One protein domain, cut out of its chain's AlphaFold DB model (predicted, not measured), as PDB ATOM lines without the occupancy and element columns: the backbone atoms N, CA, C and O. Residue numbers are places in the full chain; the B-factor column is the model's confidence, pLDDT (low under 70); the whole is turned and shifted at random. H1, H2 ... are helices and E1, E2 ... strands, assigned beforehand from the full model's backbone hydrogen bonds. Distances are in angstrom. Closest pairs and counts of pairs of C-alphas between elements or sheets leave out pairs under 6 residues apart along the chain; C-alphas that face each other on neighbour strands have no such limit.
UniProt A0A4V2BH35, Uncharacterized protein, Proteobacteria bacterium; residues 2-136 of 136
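What this domain is: This is residues 2 to 136 of the 136 residues of an uncharacterized protein of Proteobacteria bacterium (UniProt A0A4V2BH35). What is built round the largest sheet? A small body has a four-stranded sheet, E2 E4 E5 E6, with H2 and H4 over one face and no named helix over the other, while residues 2 to 27 of the long helix H1 stick out as an arm. What is printed? The 135 residues include four named helices and six named strands in the order H1 E1 H2 E2 E3 H3 E4 E5 H4 E6, class mixed; the sheet, in the order E2 E4 E5 E6, is mixed too. How far does it spread? The whole is loose, with a radius of gyration of the C-alphas of 19.1 A and spans of 72 by 34 by 29 A, the arm making the length.

How they stand to each other: How do the sheet's strands pair? E2, residues 67 to 69, is parallel to E4, residues 94 to 100, with N 99 and O 68 within hydrogen-bond range at 2.8 A. E4 and E5, residues 103 to 108, are an antiparallel hairpin (N 103 and O 100, 2.7 A). E5 is parallel to E6, residues 132 to 135, with N 104 and O 132 at 2.8 A. What is on the sheet? H2, residues 52 to 63, lies over E4 and, only just, E2, on which 3 of its C-alphas fall, at a height of 9.0 A over the sheet; its C-alpha closest to E2 is that of Ala 60, 6.0 A from that of Phe 67. H4, residues 113 to 126, lies over E6 on the same face, giving two layers, helices on one face of a sheet; the closest C-alphas of H4 and E6 are those of Arg 120 and Ile 133, 6.0 A. E5, H4 and E6 are a strand-helix-strand unit, two parallel neighbour strands with a helix between, its crossover right-handed. Where are the others? H3, residues 82 to 92, only grazes the sheet with residues 85 to 92. H1, residues 2 to 41, touches H2 with residues 29 to 33 alone (closest C-alphas Leu 33 and Ala 62, 6.1 A) and H3 with residues 36 to 40 alone (Ser 39 and Lys 83, 5.0 A), about perpendicular to each, at 81 and 78 degrees. E1, residues 47 to 49, and E3, residues 78 to 80, meet only at a point, where C-alphas 48 and 79 are 4.3 A apart. How are the helix backbones? Every O i to N i+4 pair is within hydrogen-bond range in H2 and H3, against 34 of 36 in H1 and 8 of 10 in H4.

Where its parts are: Where does H1 run? It goes 59.0 A from C-alpha 2 at (239.678, 179.414, 186.367) to C-alpha 41 at (182.894, 168.620, 198.213). How long are the others? H4 measures 20.6 A, E4 17.0 A, H2 16.1 A, E5 15.7 A and H3 15.5 A; E6 ends at C-alpha 135, (185.237, 149.668, 179.575).

The domain as a whole: How large is it? The two C-alphas farthest apart, those of Val 2 and Ser 114, are 72.6 A apart; without residues 2 to 27 the body spans 33 by 30 by 25 A. Is anything cut, long or uncertain? The printed part has no cut and no long link. Its mean pLDDT is 76.0, with 31 residues under 70, among them 39 to 51 and 70 to 79.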
ATOM      1  N   VAL A   2     240.889 178.678 186.808       60.12
ATOM      2  CA  VAL A   2     239.678 179.414 186.367       60.12
ATOM      3  C   VAL A   2     238.611 178.511 185.719       60.12
ATOM      4  O   VAL A   2     237.425 178.670 185.988       60.12
ATOM      5  N   SER A   3     239.020 177.504 184.938       61.72
ATOM      6  CA  SER A   3     238.089 176.606 184.233       61.72
ATOM      7  C   SER A   3     237.258 175.716 185.164       61.72
ATOM      8  O   SER A   3     236.093 175.465 184.883       61.72
ATOM      9  N   VAL A   4     237.821 175.273 186.294       72.50
ATOM     10  CA  VAL A   4     237.102 174.434 187.273       72.50
ATOM     11  C   VAL A   4     236.044 175.255 188.011       72.50
ATOM     12  O   VAL A   4     234.934 174.777 188.225       72.50
ATOM     13  N   ASN A   5     236.358 176.515 188.326       81.25
ATOM     14  CA  ASN A   5     235.409 177.426 188.961       81.25
ATOM     15  C   ASN A   5     234.226 177.749 188.035       81.25
ATOM     16  O   ASN A   5     233.073 177.730 188.458       81.25
ATOM     17  N   LEU A   6     234.496 177.970 186.744       83.00
ATOM     18  CA  LEU A   6     233.445 178.200 185.752       83.00
ATOM     19  C   LEU A   6     232.523 176.979 185.605       83.00
ATOM     20  O   LEU A   6     231.306 177.136 185.609       83.00
ATOM     21  N   ILE A   7     233.084 175.766 185.533       84.44
ATOM     22  CA  ILE A   7     232.299 174.522 185.466       84.44
ATOM     23  C   ILE A   7     231.425 174.368 186.715       84.44
ATOM     24  O   ILE A   7     230.239 174.069 186.589       84.44
ATOM     25  N   PHE A   8     231.969 174.626 187.908       87.19
ATOM     26  CA  PHE A   8     231.200 174.564 189.152       87.19
ATOM     27  C   PHE A   8     230.010 175.535 189.140       87.19
ATOM     28  O   PHE A   8     228.884 175.141 189.446       87.19
ATOM     29  N   HIS A   9     230.222 176.779 188.703       85.06
ATOM     30  CA  HIS A   9     229.142 177.758 188.597       85.06
ATOM     31  C   HIS A   9     228.081 177.357 187.565       85.06
ATOM     32  O   HIS A   9     226.893 177.437 187.869       85.06
ATOM     33  N   VAL A  10     228.475 176.847 186.394       87.31
ATOM     34  CA  VAL A  10     227.528 176.386 185.364       87.31
ATOM     35  C   VAL A  10     226.706 175.189 185.850       87.31
ATOM     36  O   VAL A  10     225.485 175.187 185.699       87.31
ATOM     37  N   VAL A  11     227.344 174.199 186.482       89.06
ATOM     38  CA  VAL A  11     226.649 173.021 187.026       89.06
ATOM     39  C   VAL A  11     225.705 173.431 188.153       89.06
ATOM     40  O   VAL A  11     224.546 173.027 188.133       89.06
ATOM     41  N   SER A  12     226.156 174.286 189.078       88.62
ATOM     42  CA  SER A  12     225.315 174.770 190.180       88.62
ATOM     43  C   SER A  12     224.085 175.531 189.666       88.62
ATOM     44  O   SER A  12     222.963 175.233 190.081       88.62
ATOM     45  N   ALA A  13     224.261 176.430 188.692       88.31
ATOM     46  CA  ALA A  13     223.169 177.168 188.065       88.31
ATOM     47  C   ALA A  13     222.174 176.229 187.368       88.31
ATOM     48  O   ALA A  13     220.966 176.378 187.549       88.31
ATOM     49  N   LEU A  14     222.661 175.219 186.640       91.94
ATOM     50  CA  LEU A  14     221.802 174.225 185.998       91.94
ATOM     51  C   LEU A  14     220.990 173.430 187.030       91.94
ATOM     52  O   LEU A  14     219.783 173.268 186.860       91.94
ATOM     53  N   THR A  15     221.612 172.986 188.126       89.25
ATOM     54  CA  THR A  15     220.886 172.306 189.211       89.25
ATOM     55  C   THR A  15     219.831 173.198 189.856       89.25
ATOM     56  O   THR A  15     218.731 172.718 190.120       89.25
ATOM     57  N   PHE A  16     220.103 174.493 190.051       89.50
ATOM     58  CA  PHE A  16     219.102 175.433 190.564       89.50
ATOM     59  C   PHE A  16     217.929 175.610 189.598       89.50
ATOM     60  O   PHE A  16     216.778 175.587 190.030       89.50
ATOM     61  N   VAL A  17     218.192 175.725 188.294       89.88
ATOM     62  CA  VAL A  17     217.136 175.818 187.274       89.88
ATOM     63  C   VAL A  17     216.273 174.554 187.260       89.88
ATOM     64  O   VAL A  17     215.046 174.655 187.268       89.88
ATOM     65  N   LEU A  18     216.891 173.369 187.298       88.81
ATOM     66  CA  LEU A  18     216.169 172.093 187.357       88.81
ATOM     67  C   LEU A  18     215.332 171.967 188.635       88.81
ATOM     68  O   LEU A  18     214.186 171.521 188.577       88.81
ATOM     69  N   LEU A  19     215.872 172.401 189.775       88.00
ATOM     70  CA  LEU A  19     215.164 172.395 191.051       88.00
ATOM     71  C   LEU A  19     213.943 173.325 191.021       88.00
ATOM     72  O   LEU A  19     212.855 172.915 191.417       88.00
ATOM     73  N   ILE A  20     214.097 174.552 190.514       88.75
ATOM     74  CA  ILE A  20     212.988 175.506 190.371       88.75
ATOM     75  C   ILE A  20     211.920 174.941 189.431       88.75
ATOM     76  O   ILE A  20     210.734 174.978 189.758       88.75
ATOM     77  N   TRP A  21     212.326 174.371 188.293       86.06
ATOM     78  CA  TRP A  21     211.403 173.732 187.356       86.06
ATOM     79  C   TRP A  21     210.615 172.594 188.020       86.06
ATOM     80  O   TRP A  21     209.393 172.531 187.883       86.06
ATOM     81  N   TYR A  22     211.289 171.744 188.802       81.12
ATOM     82  CA  TYR A  22     210.655 170.650 189.537       81.12
ATOM     83  C   TYR A  22     209.661 171.155 190.593       81.12
ATOM     84  O   TYR A  22     208.541 170.651 190.675       81.12
ATOM     85  N   LEU A  23     210.028 172.185 191.364       82.31
ATOM     86  CA  LEU A  23     209.150 172.788 192.371       82.31
ATOM     87  C   LEU A  23     207.900 173.416 191.741       82.31
ATOM     88  O   LEU A  23     206.792 173.184 192.223       82.31
ATOM     89  N   LEU A  24     208.055 174.148 190.633       80.06
ATOM     90  CA  LEU A  24     206.926 174.703 189.878       80.06
ATOM     91  C   LEU A  24     206.019 173.596 189.328       80.06
ATOM     92  O   LEU A  24     204.792 173.709 189.379       80.06
ATOM     93  N   HIS A  25     206.609 172.502 188.837       76.38
ATOM     94  CA  HIS A  25     205.858 171.350 188.349       76.38
ATOM     95  C   HIS A  25     205.055 170.675 189.471       76.38
ATOM     96  O   HIS A  25     203.857 170.430 189.310       76.38
ATOM     97  N   MET A  26     205.676 170.447 190.632       74.31
ATOM     98  CA  MET A  26     205.008 169.912 191.823       74.31
ATOM     99  C   MET A  26     203.881 170.829 192.310       74.31
ATOM    100  O   MET A  26     202.787 170.351 192.603       74.31
ATOM    101  N   GLN A  27     204.096 172.146 192.335       77.75
ATOM    102  CA  GLN A  27     203.062 173.109 192.717       77.75
ATOM    103  C   GLN A  27     201.855 173.053 191.768       77.75
ATOM    104  O   GLN A  27     200.712 173.066 192.224       77.75
ATOM    105  N   ALA A  28     202.084 172.942 190.456       71.69
ATOM    106  CA  ALA A  28     201.008 172.807 189.476       71.69
ATOM    107  C   ALA A  28     200.204 171.506 189.665       71.69
ATOM    108  O   ALA A  28     198.972 171.531 189.589       71.69
ATOM    109  N   GLN A  29     200.881 170.388 189.953       74.00
ATOM    110  CA  GLN A  29     200.232 169.108 190.251       74.00
ATOM    111  C   GLN A  29     199.403 169.176 191.539       74.00
ATOM    112  O   GLN A  29     198.242 168.768 191.539       74.00
ATOM    113  N   LEU A  30     199.959 169.745 192.612       76.25
ATOM    114  CA  LEU A  30     199.265 169.905 193.893       76.25
ATOM    115  C   LEU A  30     198.032 170.802 193.770       76.25
ATOM    116  O   LEU A  30     196.978 170.465 194.306       76.25
ATOM    117  N   THR A  31     198.126 171.914 193.035       78.25
ATOM    118  CA  THR A  31     196.970 172.781 192.767       78.25
ATOM    119  C   THR A  31     195.877 172.022 192.026       78.25
ATOM    120  O   THR A  31     194.721 172.075 192.435       78.25
ATOM    121  N   PHE A  32     196.230 171.263 190.985       71.56
ATOM    122  CA  PHE A  32     195.260 170.457 190.247       71.56
ATOM    123  C   PHE A  32     194.610 169.384 191.130       71.56
ATOM    124  O   PHE A  32     193.391 169.231 191.109       71.56
ATOM    125  N   LEU A  33     195.398 168.681 191.946       71.94
ATOM    126  CA  LEU A  33     194.897 167.649 192.853       71.94
ATOM    127  C   LEU A  33     193.966 168.251 193.910       71.94
ATOM    128  O   LEU A  33     192.896 167.709 194.183       71.94
ATOM    129  N   ARG A  34     194.309 169.432 194.434       73.62
ATOM    130  CA  ARG A  34     193.440 170.198 195.332       73.62
ATOM    131  C   ARG A  34     192.135 170.595 194.646       73.62
ATOM    132  O   ARG A  34     191.083 170.432 195.259       73.62
ATOM    133  N   THR A  35     192.168 171.072 193.401       69.44
ATOM    134  CA  THR A  35     190.963 171.362 192.599       69.44
ATOM    135  C   THR A  35     190.114 170.103 192.398       69.44
ATOM    136  O   THR A  35     188.906 170.140 192.598       69.44
ATOM    137  N   LEU A  36     190.738 168.962 192.103       70.38
ATOM    138  CA  LEU A  36     190.049 167.687 191.908       70.38
ATOM    139  C   LEU A  36     189.355 167.208 193.191       70.38
ATOM    140  O   LEU A  36     188.168 166.894 193.161       70.38
ATOM    141  N   VAL A  37     190.042 167.240 194.336       71.06
ATOM    142  CA  VAL A  37     189.461 166.856 195.634       71.06
ATOM    143  C   VAL A  37     188.371 167.836 196.072       71.06
ATOM    144  O   VAL A  37     187.314 167.421 196.538       71.06
ATOM    145  N   SER A  38     188.586 169.140 195.895       70.88
ATOM    146  CA  SER A  38     187.580 170.149 196.256       70.88
ATOM    147  C   SER A  38     186.355 170.142 195.335       70.88
ATOM    148  O   SER A  38     185.274 170.519 195.779       70.88
ATOM    149  N   SER A  39     186.470 169.644 194.100       62.94
ATOM    150  CA  SER A  39     185.319 169.454 193.204       62.94
ATOM    151  C   SER A  39     184.333 168.375 193.682       62.94
ATOM    152  O   SER A  39     183.164 168.410 193.301       62.94
ATOM    153  N   LEU A  40     184.766 167.457 194.557       60.19
ATOM    154  CA  LEU A  40     183.895 166.453 195.183       60.19
ATOM    155  C   LEU A  40     183.033 167.040 196.307       60.19
ATOM    156  O   LEU A  40     181.918 166.580 196.531       60.19
ATOM    157  N   THR A  41     183.541 168.049 197.020       63.16
ATOM    158  CA  THR A  41     182.894 168.620 198.213       63.16
ATOM    159  C   THR A  41     182.198 169.952 197.951       63.16
ATOM    160  O   THR A  41     181.261 170.300 198.664       63.16
ATOM    161  N   GLN A  42     182.607 170.696 196.923       60.38
ATOM    162  CA  GLN A  42     182.010 171.975 196.541       60.38
ATOM    163  C   GLN A  42     181.583 171.952 195.073       60.38
ATOM    164  O   GLN A  42     182.290 171.434 194.212       60.38
ATOM    165  N   SER A  43     180.423 172.548 194.773       53.97
ATOM    166  CA  SER A  43     179.966 172.769 193.395       53.97
ATOM    167  C   SER A  43     180.889 173.776 192.703       53.97
ATOM    168  O   SER A  43     180.632 174.977 192.722       53.97
ATOM    169  N   GLN A  44     181.994 173.302 192.133       56.16
ATOM    170  CA  GLN A  44     182.939 174.155 191.421       56.16
ATOM    171  C   GLN A  44     182.462 174.488 190.001       56.16
ATOM    172  O   GLN A  44     181.762 173.689 189.375       56.16
ATOM    173  N   PRO A  45     182.836 175.666 189.467       52.09
ATOM    174  CA  PRO A  45     182.561 176.013 188.080       52.09
ATOM    175  C   PRO A  45     183.258 175.020 187.140       52.09
ATOM    176  O   PRO A  45     184.413 174.656 187.358       52.09
ATOM    177  N   LYS A  46     182.553 174.592 186.085       54.81
ATOM    178  CA  LYS A  46     183.082 173.704 185.037       54.81
ATOM    179  C   LYS A  46     184.423 174.244 184.535       54.81
ATOM    180  O   LYS A  46     184.461 175.319 183.934       54.81
ATOM    181  N   VAL A  47     185.506 173.509 184.773       54.97
ATOM    182  CA  VAL A  47     186.834 173.908 184.305       54.97
ATOM    183  C   VAL A  47     186.874 173.703 182.793       54.97
ATOM    184  O   VAL A  47     186.684 172.599 182.281       54.97
ATOM    185  N   VAL A  48     187.074 174.792 182.056       53.97
ATOM    186  CA  VAL A  48     187.307 174.736 180.612       53.97
ATOM    187  C   VAL A  48     188.730 174.228 180.418       53.97
ATOM    188  O   VAL A  48     189.668 174.869 180.888       53.97
ATOM    189  N   VAL A  49     188.899 173.068 179.786       55.22
ATOM    190  CA  VAL A  49     190.227 172.538 179.459       55.22
ATOM    191  C   VAL A  49     190.313 172.402 177.947       55.22
ATOM    192  O   VAL A  49     189.420 171.843 177.317       55.22
ATOM    193  N   ASP A  50     191.393 172.904 177.354       54.38
ATOM    194  CA  ASP A  50     191.525 173.068 175.901       54.38
ATOM    195  C   ASP A  50     191.444 171.768 175.081       54.38
ATOM    196  O   ASP A  50     191.315 171.832 173.866       54.38
ATOM    197  N   TRP A  51     191.438 170.587 175.716       67.62
ATOM    198  CA  TRP A  51     191.049 169.320 175.087       67.62
ATOM    199  C   TRP A  51     190.851 168.203 176.139       67.62
ATOM    200  O   TRP A  51     191.584 168.191 177.139       67.62
ATOM    201  N   PRO A  52     189.965 167.202 175.919       70.69
ATOM    202  CA  PRO A  52     189.829 166.029 176.787       70.69
ATOM    203  C   PRO A  52     191.141 165.303 177.048       70.69
ATOM    204  O   PRO A  52     191.409 164.924 178.181       70.69
ATOM    205  N   GLN A  53     192.022 165.191 176.054       73.19
ATOM    206  CA  GLN A  53     193.302 164.499 176.218       73.19
ATOM    207  C   GLN A  53     194.243 165.205 177.210       73.19
ATOM    208  O   GLN A  53     194.926 164.542 177.989       73.19
ATOM    209  N   ALA A  54     194.280 166.543 177.207       74.50
ATOM    210  CA  ALA A  54     195.122 167.314 178.122       74.50
ATOM    211  C   ALA A  54     194.621 167.199 179.568       74.50
ATOM    212  O   ALA A  54     195.420 167.036 180.492       74.50
ATOM    213  N   PHE A  55     193.297 167.224 179.753       79.06
ATOM    214  CA  PHE A  55     192.670 166.940 181.039       79.06
ATOM    215  C   PHE A  55     192.966 165.513 181.505       79.06
ATOM    216  O   PHE A  55     193.465 165.340 182.610       79.06
ATOM    217  N   LEU A  56     192.734 164.506 180.659       80.62
ATOM    218  CA  LEU A  56     192.937 163.095 180.997       80.62
ATOM    219  C   LEU A  56     194.392 162.791 181.342       80.62
ATOM    220  O   LEU A  56     194.654 162.062 182.292       80.62
ATOM    221  N   ARG A  57     195.348 163.402 180.633       81.50
ATOM    222  CA  ARG A  57     196.772 163.290 180.964       81.50
ATOM    223  C   ARG A  57     197.077 163.876 182.343       81.50
ATOM    224  O   ARG A  57     197.798 163.251 183.113       81.50
ATOM    225  N   LYS A  58     196.535 165.057 182.671       75.69
ATOM    226  CA  LYS A  58     196.698 165.668 184.004       75.69
ATOM    227  C   LYS A  58     196.009 164.849 185.093       75.69
ATOM    228  O   LYS A  58     196.584 164.663 186.157       75.69
ATOM    229  N   PHE A  59     194.816 164.334 184.812       80.56
ATOM    230  CA  PHE A  59     194.058 163.463 185.701       80.56
ATOM    231  C   PHE A  59     194.829 162.177 186.007       80.56
ATOM    232  O   PHE A  59     195.033 161.850 187.172       80.56
ATOM    233  N   ALA A  60     195.323 161.496 184.972       82.75
ATOM    234  CA  ALA A  60     196.122 160.290 185.120       82.75
ATOM    235  C   ALA A  60     197.409 160.568 185.904       82.75
ATOM    236  O   ALA A  60     197.696 159.863 186.862       82.75
ATOM    237  N   ALA A  61     198.130 161.647 185.584       79.38
ATOM    238  CA  ALA A  61     199.325 162.039 186.328       79.38
ATOM    239  C   ALA A  61     199.030 162.328 187.810       79.38
ATOM    240  O   ALA A  61     199.776 161.888 188.679       79.38
ATOM    241  N   ALA A  62     197.932 163.026 188.110       75.50
ATOM    242  CA  ALA A  62     197.539 163.349 189.481       75.50
ATOM    243  C   ALA A  62     197.129 162.116 190.296       75.50
ATOM    244  O   ALA A  62     197.370 162.073 191.497       75.50
ATOM    245  N   GLN A  63     196.525 161.122 189.646       75.00
ATOM    246  CA  GLN A  63     196.103 159.869 190.273       75.00
ATOM    247  C   GLN A  63     197.168 158.759 190.186       75.00
ATOM    248  O   GLN A  63     196.927 157.641 190.631       75.00
ATOM    249  N   GLY A  64     198.341 159.040 189.604       77.56
ATOM    250  CA  GLY A  64     199.399 158.044 189.397       77.56
ATOM    251  C   GLY A  64     199.015 156.917 188.430       77.56
ATOM    252  O   GLY A  64     199.525 155.805 188.554       77.56
ATOM    253  N   LEU A  65     198.104 157.179 187.490       82.88
ATOM    254  CA  LEU A  65     197.572 156.191 186.554       82.88
ATOM    255  C   LEU A  65     198.371 156.166 185.241       82.88
ATOM    256  O   LEU A  65     198.756 157.224 184.730       82.88
ATOM    257  N   PRO A  66     198.564 154.985 184.632       83.38
ATOM    258  CA  PRO A  66     199.064 154.879 183.270       83.38
ATOM    259  C   PRO A  66     198.100 155.546 182.275       83.38
ATOM    260  O   PRO A  66     196.897 155.269 182.255       83.38
ATOM    261  N   PHE A  67     198.657 156.418 181.429       81.88
ATOM    262  CA  PHE A  67     197.956 157.086 180.333       81.88
ATOM    263  C   PHE A  67     198.593 156.712 178.996       81.88
ATOM    264  O   PHE A  67     199.720 157.122 178.706       81.88
ATOM    265  N   ILE A  68     197.861 155.965 178.171       83.38
ATOM    266  CA  ILE A  68     198.293 155.572 176.828       83.38
ATOM    267  C   ILE A  68     197.489 156.377 175.817       83.38
ATOM    268  O   ILE A  68     196.264 156.436 175.870       83.38
ATOM    269  N   SER A  69     198.169 157.008 174.866       77.44
ATOM    270  CA  SER A  69     197.491 157.725 173.794       77.44
ATOM    271  C   SER A  69     198.162 157.445 172.466       77.44
ATOM    272  O   SER A  69     199.340 157.746 172.293       77.44
ATOM    273  N   GLN A  70     197.401 156.864 171.537       68.56
ATOM    274  CA  GLN A  70     197.889 156.514 170.201       68.56
ATOM    275  C   GLN A  70     197.662 157.625 169.168       68.56
ATOM    276  O   GLN A  70     198.119 157.512 168.037       68.56
ATOM    277  N   VAL A  71     197.000 158.722 169.553       65.81
ATOM    278  CA  VAL A  71     196.638 159.810 168.636       65.81
ATOM    279  C   VAL A  71     197.051 161.158 169.227       65.81
ATOM    280  O   VAL A  71     196.636 161.528 170.330       65.81
ATOM    281  N   LYS A  72     197.856 161.926 168.484       59.03
ATOM    282  CA  LYS A  72     197.988 163.372 168.704       59.03
ATOM    283  C   LYS A  72     196.796 164.025 168.022       59.03
ATOM    284  O   LYS A  72     196.786 164.151 166.804       59.03
ATOM    285  N   THR A  73     195.774 164.365 168.798       55.31
ATOM    286  CA  THR A  73     194.586 165.018 168.245       55.31
ATOM    287  C   THR A  73     194.624 166.482 168.654       55.31
ATOM    288  O   THR A  73     194.456 166.780 169.836       55.31
ATOM    289  N   ASP A  74     194.848 167.378 167.694       53.09
ATOM    290  CA  ASP A  74     194.630 168.820 167.860       53.09
ATOM    291  C   ASP A  74     193.126 169.087 167.743       53.09
ATOM    292  O   ASP A  74     192.586 169.339 166.667       53.09
ATOM    293  N   GLY A  75     192.412 168.908 168.853       55.19
ATOM    294  CA  GLY A  75     190.970 169.112 168.921       55.19
ATOM    295  C   GLY A  75     190.578 170.437 169.579       55.19
ATOM    296  O   GLY A  75     191.337 171.017 170.348       55.19
ATOM    297  N   GLN A  76     189.367 170.917 169.275       56.28
ATOM    298  CA  GLN A  76     188.808 172.160 169.824       56.28
ATOM    299  C   GLN A  76     188.504 172.064 171.329       56.28
ATOM    300  O   GLN A  76     187.919 171.078 171.770       56.28
ATOM    301  N   ALA A  77     188.784 173.134 172.081       62.09
ATOM    302  CA  ALA A  77     188.510 173.257 173.515       62.09
ATOM    303  C   ALA A  77     187.129 172.739 173.944       62.09
ATOM    304  O   ALA A  77     186.096 173.135 173.400       62.09
ATOM    305  N   GLN A  78     187.108 171.866 174.960       66.50
ATOM    306  CA  GLN A  78     185.879 171.310 175.528       66.50
ATOM    307  C   GLN A  78     185.771 171.628 177.019       66.50
ATOM    308  O   GLN A  78     186.733 171.574 177.779       66.50
ATOM    309  N   LYS A  79     184.557 171.943 177.473       68.69
ATOM    310  CA  LYS A  79     184.292 172.111 178.905       68.69
ATOM    311  C   LYS A  79     184.130 170.731 179.527       68.69
ATOM    312  O   LYS A  79     183.190 170.027 179.175       68.69
ATOM    313  N   ILE A  80     185.024 170.367 180.441       72.31
ATOM    314  CA  ILE A  80     185.002 169.058 181.096       72.31
ATOM    315  C   ILE A  80     184.537 169.245 182.529       72.31
ATOM    316  O   ILE A  80     185.020 170.117 183.253       72.31
ATOM    317  N   ASP A  81     183.584 168.419 182.938       75.00
ATOM    318  CA  ASP A  81     183.114 168.416 184.311       75.00
ATOM    319  C   ASP A  81     184.080 167.620 185.197       75.00
ATOM    320  O   ASP A  81     184.050 166.391 185.242       75.00
ATOM    321  N   VAL A  82     184.979 168.329 185.884       74.50
ATOM    322  CA  VAL A  82     185.987 167.720 186.771       74.50
ATOM    323  C   VAL A  82     185.329 166.911 187.889       74.50
ATOM    324  O   VAL A  82     185.848 165.858 188.260       74.50
ATOM    325  N   LYS A  83     184.166 167.357 188.381       77.00
ATOM    326  CA  LYS A  83     183.430 166.671 189.443       77.00
ATOM    327  C   LYS A  83     182.958 165.298 188.976       77.00
ATOM    328  O   LYS A  83     183.148 164.325 189.696       77.00
ATOM    329  N   LEU A  84     182.437 165.199 187.751       81.56
ATOM    330  CA  LEU A  84     182.012 163.921 187.168       81.56
ATOM    331  C   LEU A  84     183.160 162.898 187.138       81.56
ATOM    332  O   LEU A  84     182.973 161.737 187.490       81.56
ATOM    333  N   TRP A  85     184.360 163.342 186.758       80.81
ATOM    334  CA  TRP A  85     185.559 162.499 186.713       80.81
ATOM    335  C   TRP A  85     186.069 162.099 188.098       80.81
ATOM    336  O   TRP A  85     186.512 160.966 188.295       80.81
ATOM    337  N   ALA A  86     185.994 163.010 189.066       78.81
ATOM    338  CA  ALA A  86     186.348 162.710 190.443       78.81
ATOM    339  C   ALA A  86     185.359 161.703 191.066       78.81
ATOM    340  O   ALA A  86     185.795 160.749 191.709       78.81
ATOM    341  N   GLU A  87     184.050 161.861 190.834       82.25
ATOM    342  CA  GLU A  87     183.017 160.922 191.296       82.25
ATOM    343  C   GLU A  87     183.176 159.537 190.651       82.25
ATOM    344  O   GLU A  87     183.071 158.517 191.337       82.25
ATOM    345  N   LEU A  88     183.480 159.489 189.350       84.31
ATOM    346  CA  LEU A  88     183.758 158.247 188.628       84.31
ATOM    347  C   LEU A  88     184.922 157.484 189.269       84.31
ATOM    348  O   LEU A  88     184.837 156.281 189.511       84.31
ATOM    349  N   HIS A  89     186.013 158.183 189.581       82.75
ATOM    350  CA  HIS A  89     187.170 157.555 190.210       82.75
ATOM    351  C   HIS A  89     186.903 157.143 191.659       82.75
ATOM    352  O   HIS A  89     187.346 156.074 192.066       82.75
ATOM    353  N   ALA A  90     186.147 157.932 192.422       81.12
ATOM    354  CA  ALA A  90     185.766 157.575 193.787       81.12
ATOM    355  C   ALA A  90     184.838 156.346 193.846       81.12
ATOM    356  O   ALA A  90     184.944 155.544 194.773       81.12
ATOM    357  N   SER A  91     183.944 156.188 192.863       82.31
ATOM    358  CA  SER A  91     182.981 155.081 192.800       82.31
ATOM    359  C   SER A  91     183.585 153.799 192.216       82.31
ATOM    360  O   SER A  91     183.598 152.761 192.884       82.31
ATOM    361  N   LEU A  92     184.119 153.872 190.993       81.88
ATOM    362  CA  LEU A  92     184.562 152.703 190.225       81.88
ATOM    363  C   LEU A  92     186.070 152.444 190.315       81.88
ATOM    364  O   LEU A  92     186.516 151.328 190.056       81.88
ATOM    365  N   GLY A  93     186.863 153.446 190.708       82.62
ATOM    366  CA  GLY A  93     188.321 153.352 190.785       82.62
ATOM    367  C   GLY A  93     188.957 153.177 189.410       82.62
ATOM    368  O   GLY A  93     189.129 152.062 188.941       82.62
ATOM    369  N   ILE A  94     189.339 154.270 188.756       85.00
ATOM    370  CA  ILE A  94     190.008 154.197 187.445       85.00
ATOM    371  C   ILE A  94     191.452 153.729 187.648       85.00
ATOM    372  O   ILE A  94     192.176 154.337 188.431       85.00
ATOM    373  N   GLU A  95     191.865 152.685 186.934       84.88
ATOM    374  CA  GLU A  95     193.211 152.102 187.003       84.88
ATOM    375  C   GLU A  95     194.082 152.466 185.805       84.88
ATOM    376  O   GLU A  95     195.290 152.597 185.952       84.88
ATOM    377  N   ALA A  96     193.494 152.626 184.621       84.81
ATOM    378  CA  ALA A  96     194.216 153.013 183.417       84.81
ATOM    379  C   ALA A  96     193.304 153.777 182.462       84.81
ATOM    380  O   ALA A  96     192.086 153.578 182.445       84.81
ATOM    381  N   ILE A  97     193.913 154.648 181.663       86.56
ATOM    382  CA  ILE A  97     193.218 155.451 180.663       86.56
ATOM    383  C   ILE A  97     193.929 155.272 179.323       86.56
ATOM    384  O   ILE A  97     195.095 155.648 179.183       86.56
ATOM    385  N   GLU A  98     193.220 154.741 178.327       85.81
ATOM    386  CA  GLU A  98     193.724 154.610 176.958       85.81
ATOM    387  C   GLU A  98     192.877 155.431 175.986       85.81
ATOM    388  O   GLU A  98     191.648 155.395 176.008       85.81
ATOM    389  N   PHE A  99     193.536 156.164 175.096       82.06
ATOM    390  CA  PHE A  99     192.876 156.951 174.061       82.06
ATOM    391  C   PHE A  99     193.214 156.399 172.674       82.06
ATOM    392  O   PHE A  99     194.368 156.487 172.234       82.06
ATOM    393  N   HIS A 100     192.195 155.872 171.990       78.50
ATOM    394  CA  HIS A 100     192.262 155.281 170.651       78.50
ATOM    395  C   HIS A 100     191.221 155.940 169.751       78.50
ATOM    396  O   HIS A 100     190.058 155.919 170.113       78.50
ATOM    397  N   GLU A 101     191.619 156.505 168.608       72.44
ATOM    398  CA  GLU A 101     190.757 157.018 167.516       72.44
ATOM    399  C   GLU A 101     189.253 157.185 167.851       72.44
ATOM    400  O   GLU A 101     188.413 156.349 167.526       72.44
ATOM    401  N   GLY A 102     188.903 158.276 168.548       70.44
ATOM    402  CA  GLY A 102     187.506 158.620 168.874       70.44
ATOM    403  C   GLY A 102     186.870 157.837 170.034       70.44
ATOM    404  O   GLY A 102     185.687 158.014 170.326       70.44
ATOM    405  N   SER A 103     187.644 156.999 170.718       79.19
ATOM    406  CA  SER A 103     187.222 156.159 171.839       79.19
ATOM    407  C   SER A 103     188.160 156.321 173.038       79.19
ATOM    408  O   SER A 103     189.387 156.267 172.926       79.19
ATOM    409  N   LEU A 104     187.567 156.489 174.213       84.31
ATOM    410  CA  LEU A 104     188.252 156.529 175.496       84.31
ATOM    411  C   LEU A 104     188.004 155.208 176.215       84.31
ATOM    412  O   LEU A 104     186.871 154.894 176.576       84.31
ATOM    413  N   ARG A 105     189.070 154.431 176.393       86.06
ATOM    414  CA  ARG A 105     189.037 153.169 177.123       86.06
ATOM    415  C   ARG A 105     189.445 153.417 178.564       86.06
ATOM    416  O   ARG A 105     190.500 153.996 178.824       86.06
ATOM    417  N   LEU A 106     188.596 153.008 179.491       86.25
ATOM    418  CA  LEU A 106     188.821 153.165 180.919       86.25
ATOM    419  C   LEU A 106     188.884 151.782 181.546       86.25
ATOM    420  O   LEU A 106     187.909 151.032 181.491       86.25
ATOM    421  N   LYS A 107     190.030 151.476 182.156       86.69
ATOM    422  CA  LYS A 107     190.173 150.301 183.007       86.69
ATOM    423  C   LYS A 107     189.712 150.653 184.409       86.69
ATOM    424  O   LYS A 107     190.181 151.647 184.972       86.69
ATOM    425  N   LEU A 108     188.805 149.861 184.962       87.00
ATOM    426  CA  LEU A 108     188.174 150.122 186.255       87.00
ATOM    427  C   LEU A 108     188.506 149.016 187.259       87.00
ATOM    428  O   LEU A 108     188.595 147.847 186.902       87.00
ATOM    429  N   ARG A 109     188.649 149.390 188.531       82.88
ATOM    430  CA  ARG A 109     188.912 148.475 189.647       82.88
ATOM    431  C   ARG A 109     187.649 147.746 190.089       82.88
ATOM    432  O   ARG A 109     187.717 146.607 190.544       82.88
ATOM    433  N   ARG A 110     186.500 148.423 190.028       77.75
ATOM    434  CA  ARG A 110     185.188 147.880 190.391       77.75
ATOM    435  C   ARG A 110     184.268 147.937 189.177       77.75
ATOM    436  O   ARG A 110     184.058 149.007 188.613       77.75
ATOM    437  N   SER A 111     183.697 146.796 188.812       66.44
ATOM    438  CA  SER A 111     182.718 146.661 187.731       66.44
ATOM    439  C   SER A 111     181.396 146.153 188.307       66.44
ATOM    440  O   SER A 111     181.211 144.955 188.507       66.44
ATOM    441  N   GLY A 112     180.491 147.076 188.629       66.56
ATOM    442  CA  GLY A 112     179.082 146.750 188.836       66.56
ATOM    443  C   GLY A 112     178.342 146.941 187.515       66.56
ATOM    444  O   GLY A 112     178.201 148.081 187.073       66.56
ATOM    445  N   ASP A 113     177.882 145.859 186.880       67.94
ATOM    446  CA  ASP A 113     177.283 145.903 185.531       67.94
ATOM    447  C   ASP A 113     176.099 146.879 185.412       67.94
ATOM    448  O   ASP A 113     175.898 147.488 184.361       67.94
ATOM    449  N   SER A 114     175.346 147.099 186.495       71.44
ATOM    450  CA  SER A 114     174.218 148.039 186.520       71.44
ATOM    451  C   SER A 114     174.626 149.517 186.593       71.44
ATOM    452  O   SER A 114     173.884 150.378 186.121       71.44
ATOM    453  N   GLU A 115     175.794 149.841 187.155       77.81
ATOM    454  CA  GLU A 115     176.269 151.225 187.307       77.81
ATOM    455  C   GLU A 115     177.097 151.688 186.102       77.81
ATOM    456  O   GLU A 115     177.096 152.874 185.763       77.81
ATOM    457  N   LEU A 116     177.767 150.754 185.419       82.38
ATOM    458  CA  LEU A 116     178.643 151.037 184.279       82.38
ATOM    459  C   LEU A 116     177.915 151.727 183.123       82.38
ATOM    460  O   LEU A 116     178.457 152.657 182.526       82.38
ATOM    461  N   GLU A 117     176.687 151.317 182.815       81.31
ATOM    462  CA  GLU A 117     175.925 151.917 181.715       81.31
ATOM    463  C   GLU A 117     175.446 153.338 182.058       81.31
ATOM    464  O   GLU A 117     175.501 154.246 181.226       81.31
ATOM    465  N   SER A 118     175.072 153.572 183.322       84.81
ATOM    466  CA  SER A 118     174.733 154.911 183.819       84.81
ATOM    467  C   SER A 118     175.936 155.857 183.731       84.81
ATOM    468  O   SER A 118     175.820 156.984 183.237       84.81
ATOM    469  N   TRP A 119     177.117 155.385 184.141       86.44
ATOM    470  CA  TRP A 119     178.362 156.145 184.033       86.44
ATOM    471  C   TRP A 119     178.762 156.419 182.586       86.44
ATOM    472  O   TRP A 119     179.148 157.548 182.272       86.44
ATOM    473  N   ARG A 120     178.616 155.432 181.694       84.31
ATOM    474  CA  ARG A 120     178.884 155.578 180.255       84.31
ATOM    475  C   ARG A 120     178.034 156.701 179.673       84.31
ATOM    476  O   ARG A 120     178.584 157.646 179.113       84.31
ATOM    477  N   SER A 121     176.722 156.657 179.904       83.06
ATOM    478  CA  SER A 121     175.784 157.675 179.421       83.06
ATOM    479  C   SER A 121     176.121 159.086 179.932       83.06
ATOM    480  O   SER A 121     176.155 160.044 179.152       83.06
ATOM    481  N   ARG A 122     176.449 159.226 181.227       84.62
ATOM    482  CA  ARG A 122     176.846 160.516 181.829       84.62
ATOM    483  C   ARG A 122     178.136 161.075 181.219       84.62
ATOM    484  O   ARG A 122     178.214 162.275 180.952       84.62
ATOM    485  N   LEU A 123     179.142 160.228 180.992       82.31
ATOM    486  CA  LEU A 123     180.431 160.633 180.421       82.31
ATOM    487  C   LEU A 123     180.315 161.000 178.941       82.31
ATOM    488  O   LEU A 123     180.828 162.043 178.535       82.31
ATOM    489  N   GLU A 124     179.607 160.195 178.150       82.56
ATOM    490  CA  GLU A 124     179.369 160.486 176.734       82.56
ATOM    491  C   GLU A 124     178.575 161.785 176.566       82.56
ATOM    492  O   GLU A 124     178.945 162.628 175.749       82.56
ATOM    493  N   SER A 125     177.558 162.014 177.406       80.94
ATOM    494  CA  SER A 125     176.825 163.285 177.464       80.94
ATOM    495  C   SER A 125     177.748 164.472 177.777       80.94
ATOM    496  O   SER A 125     177.720 165.484 177.071       80.94
ATOM    497  N   SER A 126     178.629 164.339 178.777       76.75
ATOM    498  CA  SER A 126     179.598 165.388 179.127       76.75
ATOM    499  C   SER A 126     180.596 165.677 178.001       76.75
ATOM    500  O   SER A 126     181.084 166.803 177.908       76.75
ATOM    501  N   LEU A 127     180.903 164.688 177.162       74.25
ATOM    502  CA  LEU A 127     181.795 164.812 176.006       74.25
ATOM    503  C   LEU A 127     181.028 165.096 174.701       74.25
ATOM    504  O   LEU A 127     181.581 164.952 173.609       74.25
ATOM    505  N   GLN A 128     179.756 165.515 174.798       71.81
ATOM    506  CA  GLN A 128     178.879 165.845 173.664       71.81
ATOM    507  C   GLN A 128     178.736 164.705 172.636       71.81
ATOM    508  O   GLN A 128     178.539 164.963 171.451       71.81
ATOM    509  N   GLY A 129     178.908 163.448 173.057       66.06
ATOM    510  CA  GLY A 129     178.871 162.268 172.188       66.06
ATOM    511  C   GLY A 129     180.031 162.166 171.188       66.06
ATOM    512  O   GLY A 129     180.008 161.299 170.319       66.06
ATOM    513  N   LYS A 130     181.052 163.030 171.284       68.75
ATOM    514  CA  LYS A 130     182.204 163.043 170.359       68.75
ATOM    515  C   LYS A 130     183.214 161.932 170.637       68.75
ATOM    516  O   LYS A 130     184.036 161.629 169.779       68.75
ATOM    517  N   ILE A 131     183.189 161.382 171.847       73.56
ATOM    518  CA  ILE A 131     184.116 160.356 172.317       73.56
ATOM    519  C   ILE A 131     183.279 159.220 172.889       73.56
ATOM    520  O   ILE A 131     182.481 159.450 173.797       73.56
ATOM    521  N   LYS A 132     183.473 158.009 172.366       79.75
ATOM    522  CA  LYS A 132     182.824 156.796 172.882       79.75
ATOM    523  C   LYS A 132     183.553 156.289 174.119       79.75
ATOM    524  O   LYS A 132     184.785 156.263 174.119       79.75
ATOM    525  N   ILE A 133     182.822 155.855 175.145       82.12
ATOM    526  CA  ILE A 133     183.427 155.290 176.360       82.12
ATOM    527  C   ILE A 133     183.384 153.763 176.318       82.12
ATOM    528  O   ILE A 133     182.318 153.140 176.298       82.12
ATOM    529  N   VAL A 134     184.563 153.149 176.357       82.50
ATOM    530  CA  VAL A 134     184.735 151.694 176.373       82.50
ATOM    531  C   VAL A 134     185.306 151.282 177.727       82.50
ATOM    532  O   VAL A 134     186.275 151.868 178.201       82.50
ATOM    533  N   TRP A 135     184.707 150.276 178.354       84.62
ATOM    534  CA  TRP A 135     185.237 149.668 179.575       84.62
ATOM    535  C   TRP A 135     186.163 148.520 179.166       84.62
ATOM    536  O   TRP A 135     185.793 147.753 178.272       84.62
ATOM    537  N   ILE A 136     187.351 148.435 179.764       78.44
ATOM    538  CA  ILE A 136     188.353 147.383 179.505       78.44
ATOM    539  C   ILE A 136     188.835 146.732 180.796       78.44
ATOM    540  O   ILE A 136     188.773 147.402 181.853       78.44
TER     541      ILE A 136